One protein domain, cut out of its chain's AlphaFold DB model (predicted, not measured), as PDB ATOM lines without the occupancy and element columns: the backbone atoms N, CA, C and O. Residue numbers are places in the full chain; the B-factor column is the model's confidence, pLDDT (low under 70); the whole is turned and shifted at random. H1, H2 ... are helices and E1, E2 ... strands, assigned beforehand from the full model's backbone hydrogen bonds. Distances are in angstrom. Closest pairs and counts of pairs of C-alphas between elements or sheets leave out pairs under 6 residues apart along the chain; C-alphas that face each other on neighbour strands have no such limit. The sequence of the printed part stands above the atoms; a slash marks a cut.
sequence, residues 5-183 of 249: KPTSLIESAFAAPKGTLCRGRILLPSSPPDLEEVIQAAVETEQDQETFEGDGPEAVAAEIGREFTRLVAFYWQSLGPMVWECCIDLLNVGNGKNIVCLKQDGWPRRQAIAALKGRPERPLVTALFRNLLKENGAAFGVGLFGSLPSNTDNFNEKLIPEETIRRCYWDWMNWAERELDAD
ATOM      1  N   LYS A   5     -33.493   4.953 -93.996       50.44
ATOM      2  CA  LYS A   5     -32.755   4.978 -95.269       50.44
ATOM      3  C   LYS A   5     -31.332   5.563 -95.158       50.44
ATOM      4  O   LYS A   5     -30.406   4.865 -95.579       50.44
ATOM      5  N   PRO A   6     -31.097   6.727 -94.515       57.16
ATOM      6  CA  PRO A   6     -29.756   7.328 -94.426       57.16
ATOM      7  C   PRO A   6     -28.827   6.488 -93.549       57.16
ATOM      8  O   PRO A   6     -27.681   6.203 -93.890       57.16
ATOM      9  N   THR A   7     -29.384   5.999 -92.437       59.56
ATOM     10  CA  THR A   7     -28.700   5.123 -91.487       59.56
ATOM     11  C   THR A   7     -28.231   3.834 -92.172       59.56
ATOM     12  O   THR A   7     -27.101   3.406 -91.961       59.56
ATOM     13  N   SER A   8     -29.055   3.236 -93.043       62.16
ATOM     14  CA  SER A   8     -28.701   1.997 -93.748       62.16
ATOM     15  C   SER A   8     -27.541   2.157 -94.736       62.16
ATOM     16  O   SER A   8     -26.694   1.269 -94.817       62.16
ATOM     17  N   LEU A   9     -27.460   3.295 -95.438       61.94
ATOM     18  CA  LEU A   9     -26.394   3.573 -96.404       61.94
ATOM     19  C   LEU A   9     -25.052   3.770 -95.697       61.94
ATOM     20  O   LEU A   9     -24.085   3.087 -96.036       61.94
ATOM     21  N   ILE A  10     -25.021   4.607 -94.653       64.00
ATOM     22  CA  ILE A  10     -23.825   4.814 -93.827       64.00
ATOM     23  C   ILE A  10     -23.384   3.486 -93.221       64.00
ATOM     24  O   ILE A  10     -22.238   3.095 -93.382       64.00
ATOM     25  N   GLU A  11     -24.287   2.744 -92.576       66.62
ATOM     26  CA  GLU A  11     -23.942   1.475 -91.931       66.62
ATOM     27  C   GLU A  11     -23.425   0.419 -92.913       66.62
ATOM     28  O   GLU A  11     -22.499  -0.318 -92.569       66.62
ATOM     29  N   SER A  12     -23.977   0.359 -94.129       64.69
ATOM     30  CA  SER A  12     -23.519  -0.574 -95.165       64.69
ATOM     31  C   SER A  12     -22.093  -0.289 -95.645       64.69
ATOM     32  O   SER A  12     -21.392  -1.221 -96.040       64.69
ATOM     33  N   ALA A  13     -21.631   0.965 -95.549       58.78
ATOM     34  CA  ALA A  13     -20.278   1.339 -95.943       58.78
ATOM     35  C   ALA A  13     -19.207   0.749 -95.005       58.78
ATOM     36  O   ALA A  13     -18.098   0.474 -95.460       58.78
ATOM     37  N   PHE A  14     -19.525   0.497 -93.725       66.06
ATOM     38  CA  PHE A  14     -18.577   0.029 -92.700       66.06
ATOM     39  C   PHE A  14     -18.667  -1.489 -92.469       66.06
ATOM     40  O   PHE A  14     -19.310  -1.956 -91.525       66.06
ATOM     41  N   ALA A  15     -17.983  -2.280 -93.300       60.44
ATOM     42  CA  ALA A  15     -18.063  -3.746 -93.248       60.44
ATOM     43  C   ALA A  15     -16.888  -4.438 -92.521       60.44
ATOM     44  O   ALA A  15     -17.054  -5.546 -92.006       60.44
ATOM     45  N   ALA A  16     -15.706  -3.809 -92.444       63.41
ATOM     46  CA  ALA A  16     -14.476  -4.477 -92.002       63.41
ATOM     47  C   ALA A  16     -13.968  -3.973 -90.631       63.41
ATOM     48  O   ALA A  16     -13.667  -2.785 -90.480       63.41
ATOM     49  N   PRO A  17     -13.829  -4.845 -89.609       60.94
ATOM     50  CA  PRO A  17     -13.236  -4.467 -88.331       60.94
ATOM     51  C   PRO A  17     -11.709  -4.377 -88.426       60.94
ATOM     52  O   PRO A  17     -11.049  -5.328 -88.833       60.94
ATOM     53  N   LYS A  18     -11.138  -3.262 -87.962       61.62
ATOM     54  CA  LYS A  18      -9.681  -3.044 -87.909       61.62
ATOM     55  C   LYS A  18      -9.069  -3.346 -86.540       61.62
ATOM     56  O   LYS A  18      -7.869  -3.550 -86.408       61.62
ATOM     57  N   GLY A  19      -9.893  -3.353 -85.498       57.53
ATOM     58  CA  GLY A  19      -9.454  -3.621 -84.136       57.53
ATOM     59  C   GLY A  19     -10.620  -4.034 -83.252       57.53
ATOM     60  O   GLY A  19     -11.723  -3.492 -83.366       57.53
ATOM     61  N   THR A  20     -10.366  -4.996 -82.368       63.91
ATOM     62  CA  THR A  20     -11.316  -5.429 -81.339       63.91
ATOM     63  C   THR A  20     -10.728  -5.109 -79.974       63.91
ATOM     64  O   THR A  20      -9.615  -5.522 -79.662       63.91
ATOM     65  N   LEU A  21     -11.484  -4.376 -79.163       60.19
ATOM     66  CA  LEU A  21     -11.195  -4.141 -77.754       60.19
ATOM     67  C   LEU A  21     -12.251  -4.858 -76.912       60.19
ATOM     68  O   LEU A  21     -13.362  -5.104 -77.382       60.19
ATOM     69  N   CYS A  22     -11.953  -5.119 -75.638       54.47
ATOM     70  CA  CYS A  22     -12.884  -5.782 -74.715       54.47
ATOM     71  C   CYS A  22     -14.249  -5.068 -74.576       54.47
ATOM     72  O   CYS A  22     -15.184  -5.658 -74.047       54.47
ATOM     73  N   ARG A  23     -14.372  -3.810 -75.035       65.25
ATOM     74  CA  ARG A  23     -15.582  -2.976 -74.940       65.25
ATOM     75  C   ARG A  23     -16.061  -2.360 -76.263       65.25
ATOM     76  O   ARG A  23     -16.913  -1.480 -76.242       65.25
ATOM     77  N   GLY A  24     -15.539  -2.781 -77.417       78.25
ATOM     78  CA  GLY A  24     -16.000  -2.237 -78.699       78.25
ATOM     79  C   GLY A  24     -15.127  -2.595 -79.894       78.25
ATOM     80  O   GLY A  24     -14.109  -3.278 -79.764       78.25
ATOM     81  N   ARG A  25     -15.538  -2.139 -81.082       83.88
ATOM     82  CA  ARG A  25     -14.792  -2.335 -82.336       83.88
ATOM     83  C   ARG A  25     -14.721  -1.049 -83.144       83.88
ATOM     84  O   ARG A  25     -15.678  -0.278 -83.150       83.88
ATOM     85  N   ILE A  26     -13.604  -0.880 -83.846       86.00
ATOM     86  CA  ILE A  26     -13.421   0.158 -84.863       86.00
ATOM     87  C   ILE A  26     -13.638  -0.506 -86.219       86.00
ATOM     88  O   ILE A  26     -12.927  -1.456 -86.562       86.00
ATOM     89  N   LEU A  27     -14.636  -0.033 -86.957       87.31
ATOM     90  CA  LEU A  27     -14.964  -0.484 -88.306       87.31
ATOM     91  C   LEU A  27     -14.516   0.582 -89.301       87.31
ATOM     92  O   LEU A  27     -14.711   1.770 -89.046       87.31
ATOM     93  N   LEU A  28     -13.929   0.163 -90.416       85.81
ATOM     94  CA  LEU A  28     -13.532   1.067 -91.491       85.81
ATOM     95  C   LEU A  28     -14.463   0.934 -92.689       85.81
ATOM     96  O   LEU A  28     -14.979  -0.165 -92.934       85.81
ATOM     97  N   PRO A  29     -14.658   2.029 -93.436       80.56
ATOM     98  CA  PRO A  29     -15.343   1.958 -94.700       80.56
ATOM     99  C   PRO A  29     -14.392   1.450 -95.789       80.56
ATOM    100  O   PRO A  29     -13.173   1.590 -95.679       80.56
ATOM    101  N   SER A  30     -14.945   0.876 -96.858       77.25
ATOM    102  CA  SER A  30     -14.152   0.509 -98.044       77.25
ATOM    103  C   SER A  30     -13.571   1.747 -98.746       77.25
ATOM    104  O   SER A  30     -12.478   1.691 -99.296       77.25
ATOM    105  N   SER A  31     -14.304   2.864 -98.691       77.75
ATOM    106  CA  SER A  31     -13.875   4.220 -99.048       77.75
ATOM    107  C   SER A  31     -14.629   5.198 -98.142       77.75
ATOM    108  O   SER A  31     -15.834   4.995 -97.982       77.75
ATOM    109  N   PRO A  32     -13.989   6.223 -97.546       82.06
ATOM    110  CA  PRO A  32     -14.683   7.201 -96.708       82.06
ATOM    111  C   PRO A  32     -15.768   7.939 -97.512       82.06
ATOM    112  O   PRO A  32     -15.420   8.620 -98.478       82.06
ATOM    113  N   PRO A  33     -17.067   7.799 -97.181       83.31
ATOM    114  CA  PRO A  33     -18.114   8.542 -97.871       83.31
ATOM    115  C   PRO A  33     -18.125  10.010 -97.430       83.31
ATOM    116  O   PRO A  33     -17.794  10.321 -96.277       83.31
ATOM    117  N   ASP A  34     -18.551  10.890 -98.336       85.94
ATOM    118  CA  ASP A  34     -18.887  12.274 -98.010       85.94
ATOM    119  C   ASP A  34     -20.222  12.301 -97.253       85.94
ATOM    120  O   ASP A  34     -21.250  11.830 -97.742       85.94
ATOM    121  N   LEU A  35     -20.202  12.803 -96.020       82.00
ATOM    122  CA  LEU A  35     -21.407  12.881 -95.203       82.00
ATOM    123  C   LEU A  35     -22.379  13.939 -95.700       82.00
ATOM    124  O   LEU A  35     -23.572  13.775 -95.470       82.00
ATOM    125  N   GLU A  36     -21.907  14.991 -96.358       81.00
ATOM    126  CA  GLU A  36     -22.791  16.012 -96.905       81.00
ATOM    127  C   GLU A  36     -23.647  15.428 -98.028       81.00
ATOM    128  O   GLU A  36     -24.865  15.560 -97.979       81.00
ATOM    129  N   GLU A  37     -23.048  14.673 -98.955       82.62
ATOM    130  CA  GLU A  37     -23.788  13.963-100.010       82.62
ATOM    131  C   GLU A  37     -24.816  12.988 -99.423       82.62
ATOM    132  O   GLU A  37     -25.943  12.873 -99.909       82.62
ATOM    133  N   VAL A  38     -24.448  12.286 -98.347       80.12
ATOM    134  CA  VAL A  38     -25.350  11.340 -97.682       80.12
ATOM    135  C   VAL A  38     -26.504  12.051 -96.975       80.12
ATOM    136  O   VAL A  38     -27.635  11.569 -97.039       80.12
ATOM    137  N   ILE A  39     -26.238  13.168 -96.293       79.06
ATOM    138  CA  ILE A  39     -27.267  13.979 -95.628       79.06
ATOM    139  C   ILE A  39     -28.171  14.625 -96.679       79.06
ATOM    140  O   ILE A  39     -29.387  14.573 -96.542       79.06
ATOM    141  N   GLN A  40     -27.609  15.140 -97.769       80.12
ATOM    142  CA  GLN A  40     -28.368  15.709 -98.877       80.12
ATOM    143  C   GLN A  40     -29.285  14.666 -99.529       80.12
ATOM    144  O   GLN A  40     -30.455  14.933 -99.777       80.12
ATOM    145  N   ALA A  41     -28.803  13.439 -99.741       78.12
ATOM    146  CA  ALA A  41     -29.627  12.340-100.251       78.12
ATOM    147  C   ALA A  41     -30.729  11.884 -99.272       78.12
ATOM    148  O   ALA A  41     -31.607  11.100 -99.652       78.12
ATOM    149  N   ALA A  42     -30.660  12.322 -98.013       71.38
ATOM    150  CA  ALA A  42     -31.636  12.054 -96.967       71.38
ATOM    151  C   ALA A  42     -32.681  13.166 -96.792       71.38
ATOM    152  O   ALA A  42     -33.631  12.951 -96.044       71.38
ATOM    153  N   VAL A  43     -32.517  14.311 -97.458       78.31
ATOM    154  CA  VAL A  43     -33.503  15.398 -97.496       78.31
ATOM    155  C   VAL A  43     -34.777  14.874 -98.162       78.31
ATOM    156  O   VAL A  43     -34.743  14.399 -99.300       78.31
ATOM    157  N   GLU A  44     -35.905  14.921 -97.448       75.88
ATOM    158  CA  GLU A  44     -37.195  14.423 -97.949       75.88
ATOM    159  C   GLU A  44     -38.213  15.550 -98.179       75.88
ATOM    160  O   GLU A  44     -39.171  15.354 -98.931       75.88
ATOM    161  N   THR A  45     -38.024  16.720 -97.558       81.44
ATOM    162  CA  THR A  45     -38.980  17.835 -97.601       81.44
ATOM    163  C   THR A  45     -38.361  19.135 -98.121       81.44
ATOM    164  O   THR A  45     -37.149  19.325 -98.076       81.44
ATOM    165  N   GLU A  46     -39.204  20.057 -98.605       84.31
ATOM    166  CA  GLU A  46     -38.763  21.411 -98.986       84.31
ATOM    167  C   GLU A  46     -38.151  22.158 -97.795       84.31
ATOM    168  O   GLU A  46     -37.158  22.856 -97.957       84.31
ATOM    169  N   GLN A  47     -38.684  21.942 -96.590       82.81
ATOM    170  CA  GLN A  47     -38.145  22.523 -95.365       82.81
ATOM    171  C   GLN A  47     -36.737  21.994 -95.050       82.81
ATOM    172  O   GLN A  47     -35.853  22.785 -94.746       82.81
ATOM    173  N   ASP A  48     -36.497  20.685 -95.193       79.06
ATOM    174  CA  ASP A  48     -35.156  20.103 -95.015       79.06
ATOM    175  C   ASP A  48     -34.160  20.685 -96.034       79.06
ATOM    176  O   ASP A  48     -32.988  20.884 -95.717       79.06
ATOM    177  N   GLN A  49     -34.620  20.954 -97.264       83.56
ATOM    178  CA  GLN A  49     -33.800  21.548 -98.321       83.56
ATOM    179  C   GLN A  49     -33.456  23.009 -97.997       83.56
ATOM    180  O   GLN A  49     -32.302  23.405 -98.150       83.56
ATOM    181  N   GLU A  50     -34.422  23.793 -97.510       85.94
ATOM    182  CA  GLU A  50     -34.193  25.166 -97.041       85.94
ATOM    183  C   GLU A  50     -33.200  25.200 -95.870       85.94
ATOM    184  O   GLU A  50     -32.251  25.987 -95.899       85.94
ATOM    185  N   THR A  51     -33.352  24.311 -94.882       84.38
ATOM    186  CA  THR A  51     -32.403  24.176 -93.767       84.38
ATOM    187  C   THR A  51     -31.015  23.773 -94.269       84.38
ATOM    188  O   THR A  51     -30.010  24.343 -93.842       84.38
ATOM    189  N   PHE A  52     -30.926  22.823 -95.205       83.38
ATOM    190  CA  PHE A  52     -29.650  22.382 -95.770       83.38
ATOM    191  C   PHE A  52     -28.909  23.522 -96.482       83.38
ATOM    192  O   PHE A  52     -27.705  23.687 -96.296       83.38
ATOM    193  N   GLU A  53     -29.612  24.304 -97.303       85.25
ATOM    194  CA  GLU A  53     -29.024  25.408 -98.067       85.25
ATOM    195  C   GLU A  53     -28.701  26.631 -97.199       85.25
ATOM    196  O   GLU A  53     -27.709  27.316 -97.462       85.25
ATOM    197  N   GLY A  54     -29.520  26.908 -96.179       85.06
ATOM    198  CA  GLY A  54     -29.362  28.061 -95.291       85.06
ATOM    199  C   GLY A  54     -28.383  27.829 -94.142       85.06
ATOM    200  O   GLY A  54     -27.447  28.610 -93.962       85.06
ATOM    201  N   ASP A  55     -28.584  26.747 -93.389       83.81
ATOM    202  CA  ASP A  55     -27.896  26.474 -92.120       83.81
ATOM    203  C   ASP A  55     -26.873  25.328 -92.220       83.81
ATOM    204  O   ASP A  55     -26.027  25.156 -91.338       83.81
ATOM    205  N   GLY A  56     -26.909  24.565 -93.315       83.69
ATOM    206  CA  GLY A  56     -25.945  23.516 -93.621       83.69
ATOM    207  C   GLY A  56     -26.346  22.112 -93.144       83.69
ATOM    208  O   GLY A  56     -27.361  21.907 -92.470       83.69
ATOM    209  N   PRO A  57     -25.526  21.096 -93.476       80.38
ATOM    210  CA  PRO A  57     -25.830  19.692 -93.198       80.38
ATOM    211  C   PRO A  57     -25.893  19.362 -91.698       80.38
ATOM    212  O   PRO A  57     -26.584  18.422 -91.303       80.38
ATOM    213  N   GLU A  58     -25.189  20.108 -90.841       83.56
ATOM    214  CA  GLU A  58     -25.260  19.934 -89.387       83.56
ATOM    215  C   GLU A  58     -26.639  20.262 -88.817       83.56
ATOM    216  O   GLU A  58     -27.092  19.557 -87.913       83.56
ATOM    217  N   ALA A  59     -27.297  21.300 -89.339       83.69
ATOM    218  CA  ALA A  59     -28.621  21.706 -88.885       83.69
ATOM    219  C   ALA A  59     -29.660  20.635 -89.231       83.69
ATOM    220  O   ALA A  59     -30.363  20.154 -88.344       83.69
ATOM    221  N   VAL A  60     -29.641  20.145 -90.475       81.19
ATOM    222  CA  VAL A  60     -30.499  19.033 -90.916       81.19
ATOM    223  C   VAL A  60     -30.266  17.784 -90.066       81.19
ATOM    224  O   VAL A  60     -31.214  17.154 -89.599       81.19
ATOM    225  N   ALA A  61     -29.002  17.426 -89.809       81.00
ATOM    226  CA  ALA A  61     -28.675  16.285 -88.958       81.00
ATOM    227  C   ALA A  61     -29.232  16.456 -87.531       81.00
ATOM    228  O   ALA A  61     -29.810  15.518 -86.975       81.00
ATOM    229  N   ALA A  62     -29.115  17.650 -86.947       83.00
ATOM    230  CA  ALA A  62     -29.652  17.943 -85.622       83.00
ATOM    231  C   ALA A  62     -31.188  17.828 -85.574       83.00
ATOM    232  O   ALA A  62     -31.713  17.218 -84.640       83.00
ATOM    233  N   GLU A  63     -31.903  18.314 -86.594       81.62
ATOM    234  CA  GLU A  63     -33.371  18.231 -86.687       81.62
ATOM    235  C   GLU A  63     -33.884  16.784 -86.700       81.62
ATOM    236  O   GLU A  63     -34.897  16.468 -86.071       81.62
ATOM    237  N   ILE A  64     -33.135  15.862 -87.315       74.81
ATOM    238  CA  ILE A  64     -33.447  14.423 -87.294       74.81
ATOM    239  C   ILE A  64     -32.885  13.689 -86.058       74.81
ATOM    240  O   ILE A  64     -32.877  12.451 -86.006       74.81
ATOM    241  N   GLY A  65     -32.417  14.430 -85.048       75.69
ATOM    242  CA  GLY A  65     -31.909  13.905 -83.777       75.69
ATOM    243  C   GLY A  65     -30.522  13.261 -83.876       75.69
ATOM    244  O   GLY A  65     -30.221  12.309 -83.146       75.69
ATOM    245  N   ARG A  66     -29.692  13.721 -84.817       82.38
ATOM    246  CA  ARG A  66     -28.334  13.229 -85.086       82.38
ATOM    247  C   ARG A  66     -27.328  14.349 -84.842       82.38
ATOM    248  O   ARG A  66     -26.960  15.089 -85.744       82.38
ATOM    249  N   GLU A  67     -26.859  14.464 -83.608       83.31
ATOM    250  CA  GLU A  67     -25.914  15.519 -83.239       83.31
ATOM    251  C   GLU A  67     -24.459  15.116 -83.504       83.31
ATOM    252  O   GLU A  67     -24.040  13.977 -83.249       83.31
ATOM    253  N   PHE A  68     -23.678  16.091 -83.969       88.69
ATOM    254  CA  PHE A  68     -22.225  16.012 -84.001       88.69
ATOM    255  C   PHE A  68     -21.656  16.441 -82.648       88.69
ATOM    256  O   PHE A  68     -21.965  17.507 -82.127       88.69
ATOM    257  N   THR A  69     -20.777  15.621 -82.086       91.38
ATOM    258  CA  THR A  69     -19.972  15.962 -80.914       91.38
ATOM    259  C   THR A  69     -18.523  16.110 -81.344       91.38
ATOM    260  O   THR A  69     -17.885  15.122 -81.714       91.38
ATOM    261  N   ARG A  70     -17.985  17.326 -81.267       92.81
ATOM    262  CA  ARG A  70     -16.567  17.566 -81.541       92.81
ATOM    263  C   ARG A  70     -15.697  16.873 -80.497       92.81
ATOM    264  O   ARG A  70     -15.956  16.977 -79.300       92.81
ATOM    265  N   LEU A  71     -14.683  16.141 -80.953       94.12
ATOM    266  CA  LEU A  71     -13.696  15.519 -80.069       94.12
ATOM    267  C   LEU A  71     -12.455  16.390 -79.943       94.12
ATOM    268  O   LEU A  71     -12.060  16.735 -78.835       94.12
ATOM    269  N   VAL A  72     -11.843  16.725 -81.077       94.25
ATOM    270  CA  VAL A  72     -10.611  17.516 -81.142       94.25
ATOM    271  C   VAL A  72     -10.652  18.379 -82.394       94.25
ATOM    272  O   VAL A  72     -11.106  17.912 -83.442       94.25
ATOM    273  N   ALA A  73     -10.153  19.606 -82.287       93.81
ATOM    274  CA  ALA A  73      -9.832  20.443 -83.433       93.81
ATOM    275  C   ALA A  73      -8.338  20.772 -83.467       93.81
ATOM    276  O   ALA A  73      -7.688  20.933 -82.432       93.81
ATOM    277  N   PHE A  74      -7.813  20.855 -84.679       93.69
ATOM    278  CA  PHE A  74      -6.433  21.154 -85.005       93.69
ATOM    279  C   PHE A  74      -6.410  22.401 -85.881       93.69
ATOM    280  O   PHE A  74      -7.171  22.493 -86.843       93.69
ATOM    281  N   TYR A  75      -5.519  23.331 -85.561       91.50
ATOM    282  CA  TYR A  75      -5.442  24.629 -86.217       91.50
ATOM    283  C   TYR A  75      -4.022  24.916 -86.674       91.50
ATOM    284  O   TYR A  75      -3.077  24.749 -85.899       91.50
ATOM    285  N   TRP A  76      -3.876  25.429 -87.892       89.81
ATOM    286  CA  TRP A  76      -2.612  25.935 -88.419       89.81
ATOM    287  C   TRP A  76      -2.748  27.420 -88.694       89.81
ATOM    288  O   TRP A  76      -3.600  27.846 -89.479       89.81
ATOM    289  N   GLN A  77      -1.903  28.213 -88.039       84.00
ATOM    290  CA  GLN A  77      -1.849  29.637 -88.337       84.00
ATOM    291  C   GLN A  77      -1.250  29.845 -89.728       84.00
ATOM    292  O   GLN A  77      -0.240  29.235 -90.078       84.00
ATOM    293  N   SER A  78      -1.872  30.722 -90.511       73.69
ATOM    294  CA  SER A  78      -1.381  31.118 -91.828       73.69
ATOM    295  C   SER A  78      -1.053  32.611 -91.862       73.69
ATOM    296  O   SER A  78      -1.338  33.357 -90.923       73.69
ATOM    297  N   LEU A  79      -0.439  33.066 -92.957       68.38
ATOM    298  CA  LEU A  79      -0.291  34.493 -93.222       68.38
ATOM    299  C   LEU A  79      -1.655  35.107 -93.578       68.38
ATOM    300  O   LEU A  79      -2.048  35.128 -94.742       68.38
ATOM    301  N   GLY A  80      -2.364  35.636 -92.580       64.25
ATOM    302  CA  GLY A  80      -3.624  36.356 -92.774       64.25
ATOM    303  C   GLY A  80      -4.695  35.973 -91.751       64.25
ATOM    304  O   GLY A  80      -4.387  35.320 -90.758       64.25
ATOM    305  N   PRO A  81      -5.965  36.365 -91.969       62.50
ATOM    306  CA  PRO A  81      -7.062  35.992 -91.073       62.50
ATOM    307  C   PRO A  81      -7.455  34.512 -91.193       62.50
ATOM    308  O   PRO A  81      -8.283  34.040 -90.420       62.50
ATOM    309  N   MET A  82      -6.914  33.789 -92.180       62.19
ATOM    310  CA  MET A  82      -7.262  32.396 -92.424       62.19
ATOM    311  C   MET A  82      -6.480  31.487 -91.476       62.19
ATOM    312  O   MET A  82      -5.257  31.563 -91.367       62.19
ATOM    313  N   VAL A  83      -7.198  30.599 -90.808       76.31
ATOM    314  CA  VAL A  83      -6.639  29.480 -90.058       76.31
ATOM    315  C   VAL A  83      -7.105  28.242 -90.796       76.31
ATOM    316  O   VAL A  83      -8.286  28.150 -91.112       76.31
ATOM    317  N   TRP A  84      -6.190  27.331 -91.114       85.25
ATOM    318  CA  TRP A  84      -6.599  26.032 -91.640       85.25
ATOM    319  C   TRP A  84      -7.064  25.183 -90.458       85.25
ATOM    320  O   TRP A  84      -6.323  25.051 -89.479       85.25
ATOM    321  N   GLU A  85      -8.286  24.661 -90.520       89.31
ATOM    322  CA  GLU A  85      -8.872  23.812 -89.483       89.31
ATOM    323  C   GLU A  85      -9.006  22.361 -89.970       89.31
ATOM    324  O   GLU A  85      -9.428  22.065 -91.092       89.31
ATOM    325  N   CYS A  86      -8.685  21.430 -89.071       91.31
ATOM    326  CA  CYS A  86      -9.064  20.032 -89.185       91.31
ATOM    327  C   CYS A  86      -9.748  19.579 -87.891       91.31
ATOM    328  O   CYS A  86      -9.212  19.776 -86.803       91.31
ATOM    329  N   CYS A  87     -10.916  18.945 -87.981       92.75
ATOM    330  CA  CYS A  87     -11.650  18.447 -86.819       92.75
ATOM    331  C   CYS A  87     -11.924  16.957 -86.913       92.75
ATOM    332  O   CYS A  87     -12.206  16.420 -87.986       92.75
ATOM    333  N   ILE A  88     -11.930  16.317 -85.747       94.12
ATOM    334  CA  ILE A  88     -12.470  14.977 -85.568       94.12
ATOM    335  C   ILE A  88     -13.744  15.096 -84.739       94.12
ATOM    336  O   ILE A  88     -13.704  15.498 -83.574       94.12
ATOM    337  N   ASP A  89     -14.861  14.697 -85.336       93.56
ATOM    338  CA  ASP A  89     -16.186  14.727 -84.722       93.56
ATOM    339  C   ASP A  89     -16.740  13.299 -84.569       93.56
ATOM    340  O   ASP A  89     -16.351  12.371 -85.284       93.56
ATOM    341  N   LEU A  90     -17.677  13.112 -83.640       92.94
ATOM    342  CA  LEU A  90     -18.533  11.931 -83.562       92.94
ATOM    343  C   LEU A  90     -19.949  12.291 -83.989       92.94
ATOM    344  O   LEU A  90     -20.554  13.173 -83.396       92.94
ATOM    345  N   LEU A  91     -20.504  11.557 -84.945       90.00
ATOM    346  CA  LEU A  91     -21.924  11.601 -85.278       90.00
ATOM    347  C   LEU A  91     -22.641  10.424 -84.615       90.00
ATOM    348  O   LEU A  91     -22.339   9.259 -84.897       90.00
ATOM    349  N   ASN A  92     -23.612  10.709 -83.751       86.44
ATOM    350  CA  ASN A  92     -24.431   9.668 -83.135       86.44
ATOM    351  C   ASN A  92     -25.563   9.249 -84.086       86.44
ATOM    352  O   ASN A  92     -26.519   9.992 -84.289       86.44
ATOM    353  N   VAL A  93     -25.489   8.027 -84.624       80.56
ATOM    354  CA  VAL A  93     -26.513   7.459 -85.525       80.56
ATOM    355  C   VAL A  93     -27.509   6.542 -84.797       80.56
ATOM    356  O   VAL A  93     -28.287   5.811 -85.414       80.56
ATOM    357  N   GLY A  94     -27.564   6.632 -83.466       74.25
ATOM    358  CA  GLY A  94     -28.499   5.906 -82.608       74.25
ATOM    359  C   GLY A  94     -28.071   4.469 -82.316       74.25
ATOM    360  O   GLY A  94     -27.087   3.959 -82.848       74.25
ATOM    361  N   ASN A  95     -28.804   3.796 -81.420       74.94
ATOM    362  CA  ASN A  95     -28.564   2.395 -81.035       74.94
ATOM    363  C   ASN A  95     -27.119   2.096 -80.579       74.94
ATOM    364  O   ASN A  95     -26.607   0.992 -80.770       74.94
ATOM    365  N   GLY A  96     -26.443   3.091 -79.994       74.06
ATOM    366  CA  GLY A  96     -25.053   2.970 -79.543       74.06
ATOM    367  C   GLY A  96     -24.023   2.886 -80.675       74.06
ATOM    368  O   GLY A  96     -22.906   2.430 -80.432       74.06
ATOM    369  N   LYS A  97     -24.378   3.295 -81.897       80.19
ATOM    370  CA  LYS A  97     -23.464   3.409 -83.035       80.19
ATOM    371  C   LYS A  97     -23.046   4.864 -83.205       80.19
ATOM    372  O   LYS A  97     -23.882   5.764 -83.206       80.19
ATOM    373  N   ASN A  98     -21.744   5.080 -83.353       89.62
ATOM    374  CA  ASN A  98     -21.183   6.407 -83.582       89.62
ATOM    375  C   ASN A  98     -20.288   6.352 -84.809       89.62
ATOM    376  O   ASN A  98     -19.519   5.404 -84.963       89.62
ATOM    377  N   ILE A  99     -20.380   7.356 -85.664       90.62
ATOM    378  CA  ILE A  99     -19.511   7.519 -86.822       90.62
ATOM    379  C   ILE A  99     -18.440   8.535 -86.454       90.62
ATOM    380  O   ILE A  99     -18.735   9.548 -85.832       90.62
ATOM    381  N   VAL A 100     -17.194   8.231 -86.788       93.25
ATOM    382  CA  VAL A 100     -16.059   9.137 -86.648       93.25
ATOM    383  C   VAL A 100     -15.934   9.901 -87.948       93.25
ATOM    384  O   VAL A 100     -15.800   9.299 -89.017       93.25
ATOM    385  N   CYS A 101     -15.947  11.216 -87.836       92.31
ATOM    386  CA  CYS A 101     -15.991  12.115 -88.966       92.31
ATOM    387  C   CYS A 101     -14.740  12.991 -88.975       92.31
ATOM    388  O   CYS A 101     -14.329  13.485 -87.928       92.31
ATOM    389  N   LEU A 102     -14.161  13.188 -90.154       92.44
ATOM    390  CA  LEU A 102     -13.065  14.111 -90.402       92.44
ATOM    391  C   LEU A 102     -13.610  15.315 -91.167       92.44
ATOM    392  O   LEU A 102     -14.203  15.148 -92.229       92.44
ATOM    393  N   LYS A 103     -13.412  16.519 -90.638       90.31
ATOM    394  CA  LYS A 103     -13.659  17.779 -91.349       90.31
ATOM    395  C   LYS A 103     -12.314  18.442 -91.616       90.31
ATOM    396  O   LYS A 103     -11.493  18.510 -90.706       90.31
ATOM    397  N   GLN A 104     -12.079  18.891 -92.843       85.94
ATOM    398  CA  GLN A 104     -10.856  19.581 -93.254       85.94
ATOM    399  C   GLN A 104     -11.221  20.726 -94.189       85.94
ATOM    400  O   GLN A 104     -12.000  20.538 -95.125       85.94
ATOM    401  N   ASP A 105     -10.629  21.892 -93.968       77.81
ATOM    402  CA  ASP A 105     -10.777  23.007 -94.898       77.81
ATOM    403  C   ASP A 105     -10.178  22.659 -96.272       77.81
ATOM    404  O   ASP A 105      -9.076  22.109 -96.375       77.81
ATOM    405  N   GLY A 106     -10.904  23.000 -97.341       67.81
ATOM    406  CA  GLY A 106     -10.492  22.760 -98.732       67.81
ATOM    407  C   GLY A 106     -10.756  21.345 -99.269       67.81
ATOM    408  O   GLY A 106     -10.418  21.076-100.419       67.81
ATOM    409  N   TRP A 107     -11.366  20.459 -98.476       64.25
ATOM    410  CA  TRP A 107     -11.791  19.103 -98.858       64.25
ATOM    411  C   TRP A 107     -13.330  18.987 -98.858       64.25
ATOM    412  O   TRP A 107     -13.994  19.907 -98.370       64.25
ATOM    413  N   PRO A 108     -13.928  17.901 -99.407       61.41
ATOM    414  CA  PRO A 108     -15.347  17.588 -99.191       61.41
ATOM    415  C   PRO A 108     -15.737  17.777 -97.719       61.41
ATOM    416  O   PRO A 108     -14.969  17.422 -96.818       61.41
ATOM    417  N   ARG A 109     -16.898  18.405 -97.476       74.81
ATOM    418  CA  ARG A 109     -17.130  19.207 -96.261       74.81
ATOM    419  C   ARG A 109     -17.135  18.396 -94.960       74.81
ATOM    420  O   ARG A 109     -16.909  18.988 -93.904       74.81
ATOM    421  N   ARG A 110     -17.307  17.063 -95.004       86.44
ATOM    422  CA  ARG A 110     -16.994  16.135 -93.895       86.44
ATOM    423  C   ARG A 110     -16.962  14.670 -94.366       86.44
ATOM    424  O   ARG A 110     -17.942  14.175 -94.904       86.44
ATOM    425  N   GLN A 111     -15.896  13.925 -94.077       88.75
ATOM    426  CA  GLN A 111     -15.759  12.507 -94.446       88.75
ATOM    427  C   GLN A 111     -16.018  11.565 -93.268       88.75
ATOM    428  O   GLN A 111     -15.509  11.781 -92.167       88.75
ATOM    429  N   ALA A 112     -16.742  10.468 -93.489       89.81
ATOM    430  CA  ALA A 112     -16.902   9.426 -92.477       89.81
ATOM    431  C   ALA A 112     -15.741   8.420 -92.541       89.81
ATOM    432  O   ALA A 112     -15.695   7.552 -93.408       89.81
ATOM    433  N   ILE A 113     -14.797   8.510 -91.606       90.75
ATOM    434  CA  ILE A 113     -13.536   7.752 -91.667       90.75
ATOM    435  C   ILE A 113     -13.572   6.433 -90.891       90.75
ATOM    436  O   ILE A 113     -12.784   5.527 -91.155       90.75
ATOM    437  N   ALA A 114     -14.476   6.297 -89.918       91.88
ATOM    438  CA  ALA A 114     -14.662   5.059 -89.165       91.88
ATOM    439  C   ALA A 114     -16.049   4.988 -88.520       91.88
ATOM    440  O   ALA A 114     -16.723   5.998 -88.348       91.88
ATOM    441  N   ALA A 115     -16.441   3.798 -88.076       90.31
ATOM    442  CA  ALA A 115     -17.578   3.597 -87.189       90.31
ATOM    443  C   ALA A 115     -17.136   2.908 -85.893       90.31
ATOM    444  O   ALA A 115     -16.324   1.978 -85.888       90.31
ATOM    445  N   LEU A 116     -17.699   3.353 -84.776       89.44
ATOM    446  CA  LEU A 116     -17.521   2.778 -83.452       89.44
ATOM    447  C   LEU A 116     -18.729   1.902 -83.128       89.44
ATOM    448  O   LEU A 116     -19.856   2.384 -82.984       89.44
ATOM    449  N   LYS A 117     -18.485   0.596 -82.988       82.38
ATOM    450  CA  LYS A 117     -19.488  -0.352 -82.500       82.38
ATOM    451  C   LYS A 117     -19.389  -0.438 -80.979       82.38
ATOM    452  O   LYS A 117     -18.467  -1.076 -80.463       82.38
ATOM    453  N   GLY A 118     -20.350   0.181 -80.292       79.69
ATOM    454  CA  GLY A 118     -20.405   0.290 -78.833       79.69
ATOM    455  C   GLY A 118     -20.388   1.746 -78.361       79.69
ATOM    456  O   GLY A 118     -20.204   2.673 -79.150       79.69
ATOM    457  N   ARG A 119     -20.568   1.950 -77.052       84.75
ATOM    458  CA  ARG A 119     -20.508   3.288 -76.449       84.75
ATOM    459  C   ARG A 119     -19.099   3.879 -76.637       84.75
ATOM    460  O   ARG A 119     -18.123   3.154 -76.433       84.75
ATOM    461  N   PRO A 120     -18.965   5.171 -76.994       86.31
ATOM    462  CA  PRO A 120     -17.666   5.820 -77.088       86.31
ATOM    463  C   PRO A 120     -17.099   5.966 -75.675       86.31
ATOM    464  O   PRO A 120     -17.468   6.855 -74.917       86.31
ATOM    465  N   GLU A 121     -16.238   5.026 -75.299       90.44
ATOM    466  CA  GLU A 121     -15.504   5.036 -74.040       90.44
ATOM    467  C   GLU A 121     -14.031   5.346 -74.295       90.44
ATOM    468  O   GLU A 121     -13.484   5.019 -75.353       90.44
ATOM    469  N   ARG A 122     -13.365   5.913 -73.284       91.88
ATOM    470  CA  ARG A 122     -11.958   6.328 -73.344       91.88
ATOM    471  C   ARG A 122     -11.026   5.306 -74.016       91.88
ATOM    472  O   ARG A 122     -10.318   5.709 -74.933       91.88
ATOM    473  N   PRO A 123     -11.020   3.999 -73.669       91.38
ATOM    474  CA  PRO A 123     -10.114   3.046 -74.317       91.38
ATOM    475  C   PRO A 123     -10.333   2.921 -75.830       91.38
ATOM    476  O   PRO A 123      -9.369   2.796 -76.581       91.38
ATOM    477  N   LEU A 124     -11.592   2.973 -76.280       90.50
ATOM    478  CA  LEU A 124     -11.951   2.848 -77.691       90.50
ATOM    479  C   LEU A 124     -11.553   4.098 -78.477       90.50
ATOM    480  O   LEU A 124     -10.923   3.980 -79.526       90.50
ATOM    481  N   VAL A 125     -11.864   5.281 -77.946       91.81
ATOM    482  CA  VAL A 125     -11.552   6.557 -78.607       91.81
ATOM    483  C   VAL A 125     -10.045   6.834 -78.598       91.81
ATOM    484  O   VAL A 125      -9.488   7.236 -79.613       91.81
ATOM    485  N   THR A 126      -9.344   6.517 -77.506       92.12
ATOM    486  CA  THR A 126      -7.873   6.576 -77.446       92.12
ATOM    487  C   THR A 126      -7.225   5.647 -78.478       92.12
ATOM    488  O   THR A 126      -6.294   6.050 -79.172       92.12
ATOM    489  N   ALA A 127      -7.708   4.407 -78.619       90.50
ATOM    490  CA  ALA A 127      -7.175   3.476 -79.614       90.50
ATOM    491  C   ALA A 127      -7.431   3.953 -81.051       90.50
ATOM    492  O   ALA A 127      -6.541   3.852 -81.895       90.50
ATOM    493  N   LEU A 128      -8.622   4.498 -81.316       91.62
ATOM    494  CA  LEU A 128      -8.953   5.149 -82.582       91.62
ATOM    495  C   LEU A 128      -7.951   6.266 -82.891       91.62
ATOM    496  O   LEU A 128      -7.314   6.211 -83.938       91.62
ATOM    497  N   PHE A 129      -7.758   7.215 -81.970       92.12
ATOM    498  CA  PHE A 129      -6.847   8.350 -82.151       92.12
ATOM    499  C   PHE A 129      -5.407   7.919 -82.425       92.12
ATOM    500  O   PHE A 129      -4.762   8.437 -83.334       92.12
ATOM    501  N   ARG A 130      -4.907   6.933 -81.674       91.94
ATOM    502  CA  ARG A 130      -3.558   6.392 -81.880       91.94
ATOM    503  C   ARG A 130      -3.408   5.755 -83.252       91.94
ATOM    504  O   ARG A 130      -2.428   6.019 -83.936       91.94
ATOM    505  N   ASN A 131      -4.377   4.941 -83.666       90.75
ATOM    506  CA  ASN A 131      -4.345   4.312 -84.983       90.75
ATOM    507  C   ASN A 131      -4.473   5.337 -86.112       90.75
ATOM    508  O   ASN A 131      -3.905   5.124 -87.178       90.75
ATOM    509  N   LEU A 132      -5.242   6.404 -85.889       90.56
ATOM    510  CA  LEU A 132      -5.460   7.470 -86.855       90.56
ATOM    511  C   LEU A 132      -4.160   8.250 -87.085       90.56
ATOM    512  O   LEU A 132      -3.712   8.358 -88.218       90.56
ATOM    513  N   LEU A 133      -3.492   8.701 -86.022       90.38
ATOM    514  CA  LEU A 133      -2.309   9.563 -86.130       90.38
ATOM    515  C   LEU A 133      -0.995   8.822 -86.414       90.38
ATOM    516  O   LEU A 133      -0.094   9.421 -86.991       90.38
ATOM    517  N   LYS A 134      -0.872   7.534 -86.056       87.75
ATOM    518  CA  LYS A 134       0.385   6.764 -86.190       87.75
ATOM    519  C   LYS A 134       0.997   6.819 -87.598       87.75
ATOM    520  O   LYS A 134       2.215   6.830 -87.719       87.75
ATOM    521  N   GLU A 135       0.155   6.812 -88.629       88.25
ATOM    522  CA  GLU A 135       0.540   6.829 -90.051       88.25
ATOM    523  C   GLU A 135      -0.253   7.911 -90.801       88.25
ATOM    524  O   GLU A 135      -0.726   7.704 -91.915       88.25
ATOM    525  N   ASN A 136      -0.480   9.048 -90.134       89.69
ATOM    526  CA  ASN A 136      -1.137  10.233 -90.695       89.69
ATOM    527  C   ASN A 136      -2.488   9.971 -91.388       89.69
ATOM    528  O   ASN A 136      -2.821  10.608 -92.383       89.69
ATOM    529  N   GLY A 137      -3.270   9.027 -90.867       89.00
ATOM    530  CA  GLY A 137      -4.586   8.670 -91.385       89.00
ATOM    531  C   GLY A 137      -4.592   7.650 -92.520       89.00
ATOM    532  O   GLY A 137      -5.674   7.188 -92.877       89.00
ATOM    533  N   ALA A 138      -3.434   7.218 -93.034       88.56
ATOM    534  CA  ALA A 138      -3.352   6.360 -94.222       88.56
ATOM    535  C   ALA A 138      -4.194   5.087 -94.081       88.56
ATOM    536  O   ALA A 138      -4.950   4.696 -94.968       88.56
ATOM    537  N   ALA A 139      -4.153   4.476 -92.901       86.19
ATOM    538  CA  ALA A 139      -4.897   3.262 -92.627       86.19
ATOM    539  C   ALA A 139      -6.429   3.488 -92.507       86.19
ATOM    540  O   ALA A 139      -7.166   2.531 -92.287       86.19
ATOM    541  N   PHE A 140      -6.904   4.731 -92.579       87.75
ATOM    542  CA  PHE A 140      -8.311   5.149 -92.655       87.75
ATOM    543  C   PHE A 140      -8.662   5.717 -94.044       87.75
ATOM    544  O   PHE A 140      -9.770   6.207 -94.232       87.75
ATOM    545  N   GLY A 141      -7.738   5.649 -95.011       84.62
ATOM    546  CA  GLY A 141      -7.938   6.166 -96.366       84.62
ATOM    547  C   GLY A 141      -7.874   7.691 -96.470       84.62
ATOM    548  O   GLY A 141      -8.370   8.239 -97.447       84.62
ATOM    549  N   VAL A 142      -7.292   8.374 -95.478       85.94
ATOM    550  CA  VAL A 142      -7.209   9.843 -95.421       85.94
ATOM    551  C   VAL A 142      -5.782  10.306 -95.132       85.94
ATOM    552  O   VAL A 142      -4.985   9.555 -94.579       85.94
ATOM    553  N   GLY A 143      -5.461  11.551 -95.484       85.88
ATOM    554  CA  GLY A 143      -4.260  12.249 -95.017       85.88
ATOM    555  C   GLY A 143      -4.666  13.324 -94.015       85.88
ATOM    556  O   GLY A 143      -5.459  14.194 -94.359       85.88
ATOM    557  N   LEU A 144      -4.175  13.264 -92.773       81.62
ATOM    558  CA  LEU A 144      -4.637  14.191 -91.729       81.62
ATOM    559  C   LEU A 144      -4.015  15.577 -91.865       81.62
ATOM    560  O   LEU A 144      -4.740  16.563 -91.921       81.62
ATOM    561  N   PHE A 145      -2.686  15.669 -91.897       83.12
ATOM    562  CA  PHE A 145      -2.004  16.953 -92.050       83.12
ATOM    563  C   PHE A 145      -0.549  16.796 -92.499       83.12
ATOM    564  O   PHE A 145       0.055  15.735 -92.335       83.12
ATOM    565  N   GLY A 146       0.004  17.853 -93.102       83.69
ATOM    566  CA  GLY A 146       1.395  17.896 -93.578       83.69
ATOM    567  C   GLY A 146       2.420  18.289 -92.507       83.69
ATOM    568  O   GLY A 146       3.606  18.013 -92.658       83.69
ATOM    569  N   SER A 147       1.972  18.898 -91.411       88.62
ATOM    570  CA  SER A 147       2.792  19.295 -90.264       88.62
ATOM    571  C   SER A 147       1.967  19.215 -88.985       88.62
ATOM    572  O   SER A 147       0.736  19.205 -89.043       88.62
ATOM    573  N   LEU A 148       2.621  19.181 -87.823       92.62
ATOM    574  CA  LEU A 148       1.905  19.297 -86.555       92.62
ATOM    575  C   LEU A 148       1.138  20.635 -86.473       92.62
ATOM    576  O   LEU A 148       1.619  21.643 -86.990       92.62
ATOM    577  N   PRO A 149      -0.038  20.668 -85.823       92.75
ATOM    578  CA  PRO A 149      -0.848  21.879 -85.741       92.75
ATOM    579  C   PRO A 149      -0.224  22.955 -84.857       92.75
ATOM    580  O   PRO A 149       0.423  22.673 -83.849       92.75
ATOM    581  N   SER A 150      -0.483  24.218 -85.174       90.81
ATOM    582  CA  SER A 150      -0.114  25.335 -84.307       90.81
ATOM    583  C   SER A 150      -0.894  25.297 -82.990       90.81
ATOM    584  O   SER A 150      -0.308  25.528 -81.933       90.81
ATOM    585  N   ASN A 151      -2.186  24.965 -83.036       92.44
ATOM    586  CA  ASN A 151      -3.055  24.864 -81.865       92.44
ATOM    587  C   ASN A 151      -3.904  23.588 -81.907       92.44
ATOM    588  O   ASN A 151      -4.264  23.092 -82.973       92.44
ATOM    589  N   THR A 152      -4.204  23.029 -80.741       94.75
ATOM    590  CA  THR A 152      -5.039  21.840 -80.572       94.75
ATOM    591  C   THR A 152      -5.992  22.058 -79.417       94.75
ATOM    592  O   THR A 152      -5.541  22.176 -78.277       94.75
ATOM    593  N   ASP A 153      -7.284  22.024 -79.728       94.88
ATOM    594  CA  ASP A 153      -8.356  22.149 -78.750       94.88
ATOM    595  C   ASP A 153      -8.984  20.776 -78.522       94.88
ATOM    596  O   ASP A 153      -9.484  20.131 -79.451       94.88
ATOM    597  N   ASN A 154      -8.940  20.308 -77.276       94.75
ATOM    598  CA  ASN A 154      -9.490  19.017 -76.882       94.75
ATOM    599  C   ASN A 154     -10.836  19.189 -76.179       94.75
ATOM    600  O   ASN A 154     -10.907  19.386 -74.970       94.75
ATOM    601  N   PHE A 155     -11.912  19.039 -76.944       94.00
ATOM    602  CA  PHE A 155     -13.285  19.209 -76.467       94.00
ATOM    603  C   PHE A 155     -13.776  18.028 -75.615       94.00
ATOM    604  O   PHE A 155     -14.885  18.065 -75.079       94.00
ATOM    605  N   ASN A 156     -12.998  16.942 -75.500       90.62
ATOM    606  CA  ASN A 156     -13.419  15.764 -74.748       90.62
ATOM    607  C   ASN A 156     -12.269  15.029 -74.045       90.62
ATOM    608  O   ASN A 156     -12.009  13.843 -74.284       90.62
ATOM    609  N   GLU A 157     -11.634  15.704 -73.086       91.19
ATOM    610  CA  GLU A 157     -10.485  15.172 -72.333       91.19
ATOM    611  C   GLU A 157     -10.775  13.864 -71.578       91.19
ATOM    612  O   GLU A 157      -9.891  13.041 -71.322       91.19
ATOM    613  N   LYS A 158     -12.050  13.636 -71.235       91.81
ATOM    614  CA  LYS A 158     -12.505  12.394 -70.595       91.81
ATOM    615  C   LYS A 158     -12.352  11.189 -71.524       91.81
ATOM    616  O   LYS A 158     -12.053  10.093 -71.044       91.81
ATOM    617  N   LEU A 159     -12.570  11.374 -72.827       92.31
ATOM    618  CA  LEU A 159     -12.421  10.332 -73.845       92.31
ATOM    619  C   LEU A 159     -11.004  10.283 -74.423       92.31
ATOM    620  O   LEU A 159     -10.510   9.188 -74.710       92.31
ATOM    621  N   ILE A 160     -10.353  11.439 -74.558       93.31
ATOM    622  CA  ILE A 160      -9.010  11.578 -75.122       93.31
ATOM    623  C   ILE A 160      -8.144  12.354 -74.127       93.31
ATOM    624  O   ILE A 160      -8.134  13.577 -74.137       93.31
ATOM    625  N   PRO A 161      -7.405  11.670 -73.251       93.88
ATOM    626  CA  PRO A 161      -6.506  12.339 -72.313       93.88
ATOM    627  C   PRO A 161      -5.392  13.096 -73.041       93.88
ATOM    628  O   PRO A 161      -4.893  12.593 -74.049       93.88
ATOM    629  N   GLU A 162      -4.908  14.201 -72.467       95.06
ATOM    630  CA  GLU A 162      -3.748  14.959 -72.976       95.06
ATOM    631  C   GLU A 162      -2.571  14.040 -73.341       95.06
ATOM    632  O   GLU A 162      -2.033  14.115 -74.443       95.06
ATOM    633  N   GLU A 163      -2.213  13.104 -72.453       95.12
ATOM    634  CA  GLU A 163      -1.099  12.170 -72.671       95.12
ATOM    635  C   GLU A 163      -1.273  11.323 -73.943       95.12
ATOM    636  O   GLU A 163      -0.296  10.931 -74.576       95.12
ATOM    637  N   THR A 164      -2.516  11.063 -74.362       94.94
ATOM    638  CA  THR A 164      -2.784  10.381 -75.635       94.94
ATOM    639  C   THR A 164      -2.426  11.269 -76.816       94.94
ATOM    640  O   THR A 164      -1.733  10.802 -77.714       94.94
ATOM    641  N   ILE A 165      -2.850  12.535 -76.814       94.94
ATOM    642  CA  ILE A 165      -2.542  13.486 -77.895       94.94
ATOM    643  C   ILE A 165      -1.035  13.725 -77.951       94.94
ATOM    644  O   ILE A 165      -0.428  13.577 -79.012       94.94
ATOM    645  N   ARG A 166      -0.409  13.959 -76.792       96.00
ATOM    646  CA  ARG A 166       1.046  14.081 -76.655       96.00
ATOM    647  C   ARG A 166       1.764  12.872 -77.246       96.00
ATOM    648  O   ARG A 166       2.686  13.020 -78.048       96.00
ATOM    649  N   ARG A 167       1.338  11.659 -76.889       95.12
ATOM    650  CA  ARG A 167       1.935  10.436 -77.428       95.12
ATOM    651  C   ARG A 167       1.745  10.325 -78.938       95.12
ATOM    652  O   ARG A 167       2.698   9.972 -79.628       95.12
ATOM    653  N   CYS A 168       0.556  10.635 -79.445       94.69
ATOM    654  CA  CYS A 168       0.268  10.593 -80.873       94.69
ATOM    655  C   CYS A 168       1.127  11.580 -81.667       94.69
ATOM    656  O   CYS A 168       1.655  11.190 -82.700       94.69
ATOM    657  N   TYR A 169       1.319  12.814 -81.195       95.31
ATOM    658  CA  TYR A 169       2.165  13.796 -81.887       95.31
ATOM    659  C   TYR A 169       3.632  13.387 -81.891       95.31
ATOM    660  O   TYR A 169       4.314  13.527 -82.903       95.31
ATOM    661  N   TRP A 170       4.115  12.819 -80.785       94.94
ATOM    662  CA  TRP A 170       5.460  12.259 -80.736       94.94
ATOM    663  C   TRP A 170       5.627  11.109 -81.735       94.94
ATOM    664  O   TRP A 170       6.595  11.075 -82.493       94.94
ATOM    665  N   ASP A 171       4.692  10.157 -81.745       93.50
ATOM    666  CA  ASP A 171       4.729   9.019 -82.665       93.50
ATOM    667  C   ASP A 171       4.608   9.492 -84.131       93.50
ATOM    668  O   ASP A 171       5.342   8.986 -84.982       93.50
ATOM    669  N   TRP A 172       3.779  10.511 -84.403       93.38
ATOM    670  CA  TRP A 172       3.652  11.157 -85.712       93.38
ATOM    671  C   TRP A 172       4.964  11.800 -86.155       93.38
ATOM    672  O   TRP A 172       5.412  11.506 -87.251       93.38
ATOM    673  N   MET A 173       5.639  12.591 -85.311       92.94
ATOM    674  CA  MET A 173       6.923  13.212 -85.678       92.94
ATOM    675  C   MET A 173       7.993  12.178 -86.013       92.94
ATOM    676  O   MET A 173       8.729  12.337 -86.979       92.94
ATOM    677  N   ASN A 174       8.064  11.085 -85.248       91.81
ATOM    678  CA  ASN A 174       9.007  10.009 -85.551       91.81
ATOM    679  C   ASN A 174       8.670   9.301 -86.868       91.81
ATOM    680  O   ASN A 174       9.569   8.809 -87.541       91.81
ATOM    681  N   TRP A 175       7.384   9.171 -87.205       92.00
ATOM    682  CA  TRP A 175       6.946   8.642 -88.494       92.00
ATOM    683  C   TRP A 175       7.250   9.626 -89.631       92.00
ATOM    684  O   TRP A 175       7.890   9.237 -90.600       92.00
ATOM    685  N   ALA A 176       6.897  10.897 -89.473       91.19
ATOM    686  CA  ALA A 176       7.077  11.942 -90.468       91.19
ATOM    687  C   ALA A 176       8.559  12.232 -90.745       91.19
ATOM    688  O   ALA A 176       8.917  12.498 -91.884       91.19
ATOM    689  N   GLU A 177       9.444  12.105 -89.753       90.62
ATOM    690  CA  GLU A 177      10.896  12.181 -89.970       90.62
ATOM    691  C   GLU A 177      11.384  11.102 -90.950       90.62
ATOM    692  O   GLU A 177      12.310  11.344 -91.716       90.62
ATOM    693  N   ARG A 178      10.769   9.911 -90.939       89.88
ATOM    694  CA  ARG A 178      11.155   8.797 -91.818       89.88
ATOM    695  C   ARG A 178      10.480   8.849 -93.182       89.88
ATOM    696  O   ARG A 178      11.112   8.501 -94.169       89.88
ATOM    697  N   GLU A 179       9.202   9.219 -93.219       89.62
ATOM    698  CA  GLU A 179       8.376   9.107 -94.428       89.62
ATOM    699  C   GLU A 179       8.209  10.433 -95.183       89.62
ATOM    700  O   GLU A 179       7.939  10.420 -96.380       89.62
ATOM    701  N   LEU A 180       8.333  11.574 -94.495       85.06
ATOM    702  CA  LEU A 180       8.060  12.916 -95.032       85.06
ATOM    703  C   LEU A 180       9.246  13.881 -94.873       85.06
ATOM    704  O   LEU A 180       9.078  15.080 -95.084       85.06
ATOM    705  N   ASP A 181      10.416  13.386 -94.461       83.38
ATOM    706  CA  ASP A 181      11.588  14.199 -94.112       83.38
ATOM    707  C   ASP A 181      11.284  15.321 -93.098       83.38
ATOM    708  O   ASP A 181      11.873  16.403 -93.159       83.38
ATOM    709  N   ALA A 182      10.353  15.092 -92.163       84.75
ATOM    710  CA  ALA A 182      10.005  16.105 -91.171       84.75
ATOM    711  C   ALA A 182      11.225  16.521 -90.334       84.75
ATOM    712  O   ALA A 182      11.995  15.688 -89.841       84.75
ATOM    713  N   ASP A 183      11.368  17.832 -90.151       86.50
ATOM    714  CA  ASP A 183      12.553  18.439 -89.563       86.50
ATOM    715  C   ASP A 183      12.292  18.920 -88.128       86.50
ATOM    716  O   ASP A 183      11.497  19.831 -87.874       86.50
TER     717      ASP A 183
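This is residues 5 to 183 of the 249 residues of an uncharacterized protein of Acidobacteria bacterium (UniProt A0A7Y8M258). A twisted antiparallel sheet of seven strands, curled like part of a barrel, wraps round H5, and H6 packs side by side with H5. At the opposite end of the longest axis, the short helices H2, H3 and H4 cluster together, with H1 packed on H2. The printed part has 179 residues, with six named helices and seven named strands in the order H1 E1 E2 H2 H3 H4 E3 E4 E5 E6 H5 E7 H6; the sheet's order is E1 E2 E6 E5 E4 E3 E7. The class is mixed, helices and strands; the whole is compact, with a radius of gyration of the C-alphas of 16.6 A and spans of 52 by 47 by 29 A.

Start at H1, residues 5 to 13, which only grazes the sheet with residues 10 to 13. Next, E1, residues 16 to 21, and E2, residues 24 to 28, form a hairpin, with N 18 and O 26 at 2.9 A. H2, residues 35 to 40, touches H1 at a shallow tilt of 26 degrees, opposite ways; their closest C-alphas, Pro 6 and Val 38, are 6.8 A apart. H3, residues 46 to 54, is not on the sheet; it touches H4, residues 57 to 63, the closest C-alphas being Phe 52 and Val 60, 6.0 A. H4 also touches H2, with the C-alphas of Glu 36 and Pro 57 closest at 6.0 A. Then E3, residues 68 to 77, E4, 83 to 92, E5, 97 to 104, and E6, 111 to 117, make a meander, each strand the antiparallel neighbour of the one before; look for N 74 and O 86, N 101 and O 89, and N 100 and O 114, each at 2.8 A. E3 bends by 67 degrees at residue 71. E6 is also E2's antiparallel neighbour, with N 27 and O 115 at 2.8 A. H5, residues 122 to 133, is on one face of the sheet: two layers, a helix on a sheet. E7, residues 151 to 154, is an edge strand antiparallel to E3, with N 75 and O 151 at 2.9 A. H6, residues 162 to 179, touches H5 with residues 164 to 172 alone, the same way at a shallow tilt of 21 degrees; Arg 130 and Cys 168 have the closest C-alphas, 5.8 A. Every O i to N i+4 pair is within hydrogen-bond range in H1 to H5, and 13 of 14 in H6.

Find C-alpha 5 at (-32.755, 4.978, -95.269), where H1 begins. From C-alpha 68 at (-22.225, 16.012, -84.001), E3 runs 24.9 A; E4 is 27.5 A long, E5 22.9 A and E6 17.9 A. H5 covers 16.3 A, and H6 runs 25.3 A to C-alpha 179 at (8.376, 9.107, -94.428).

The farthest C-alphas, Glu 46 and Asp 183, are 52.3 A apart. The printed part has no cut; the link from H5 to E7, 17 residues, is long. Mean pLDDT of the printed part is 83.4, and residues 5 to 23, 79 to 82 and 106 to 108 are under 70.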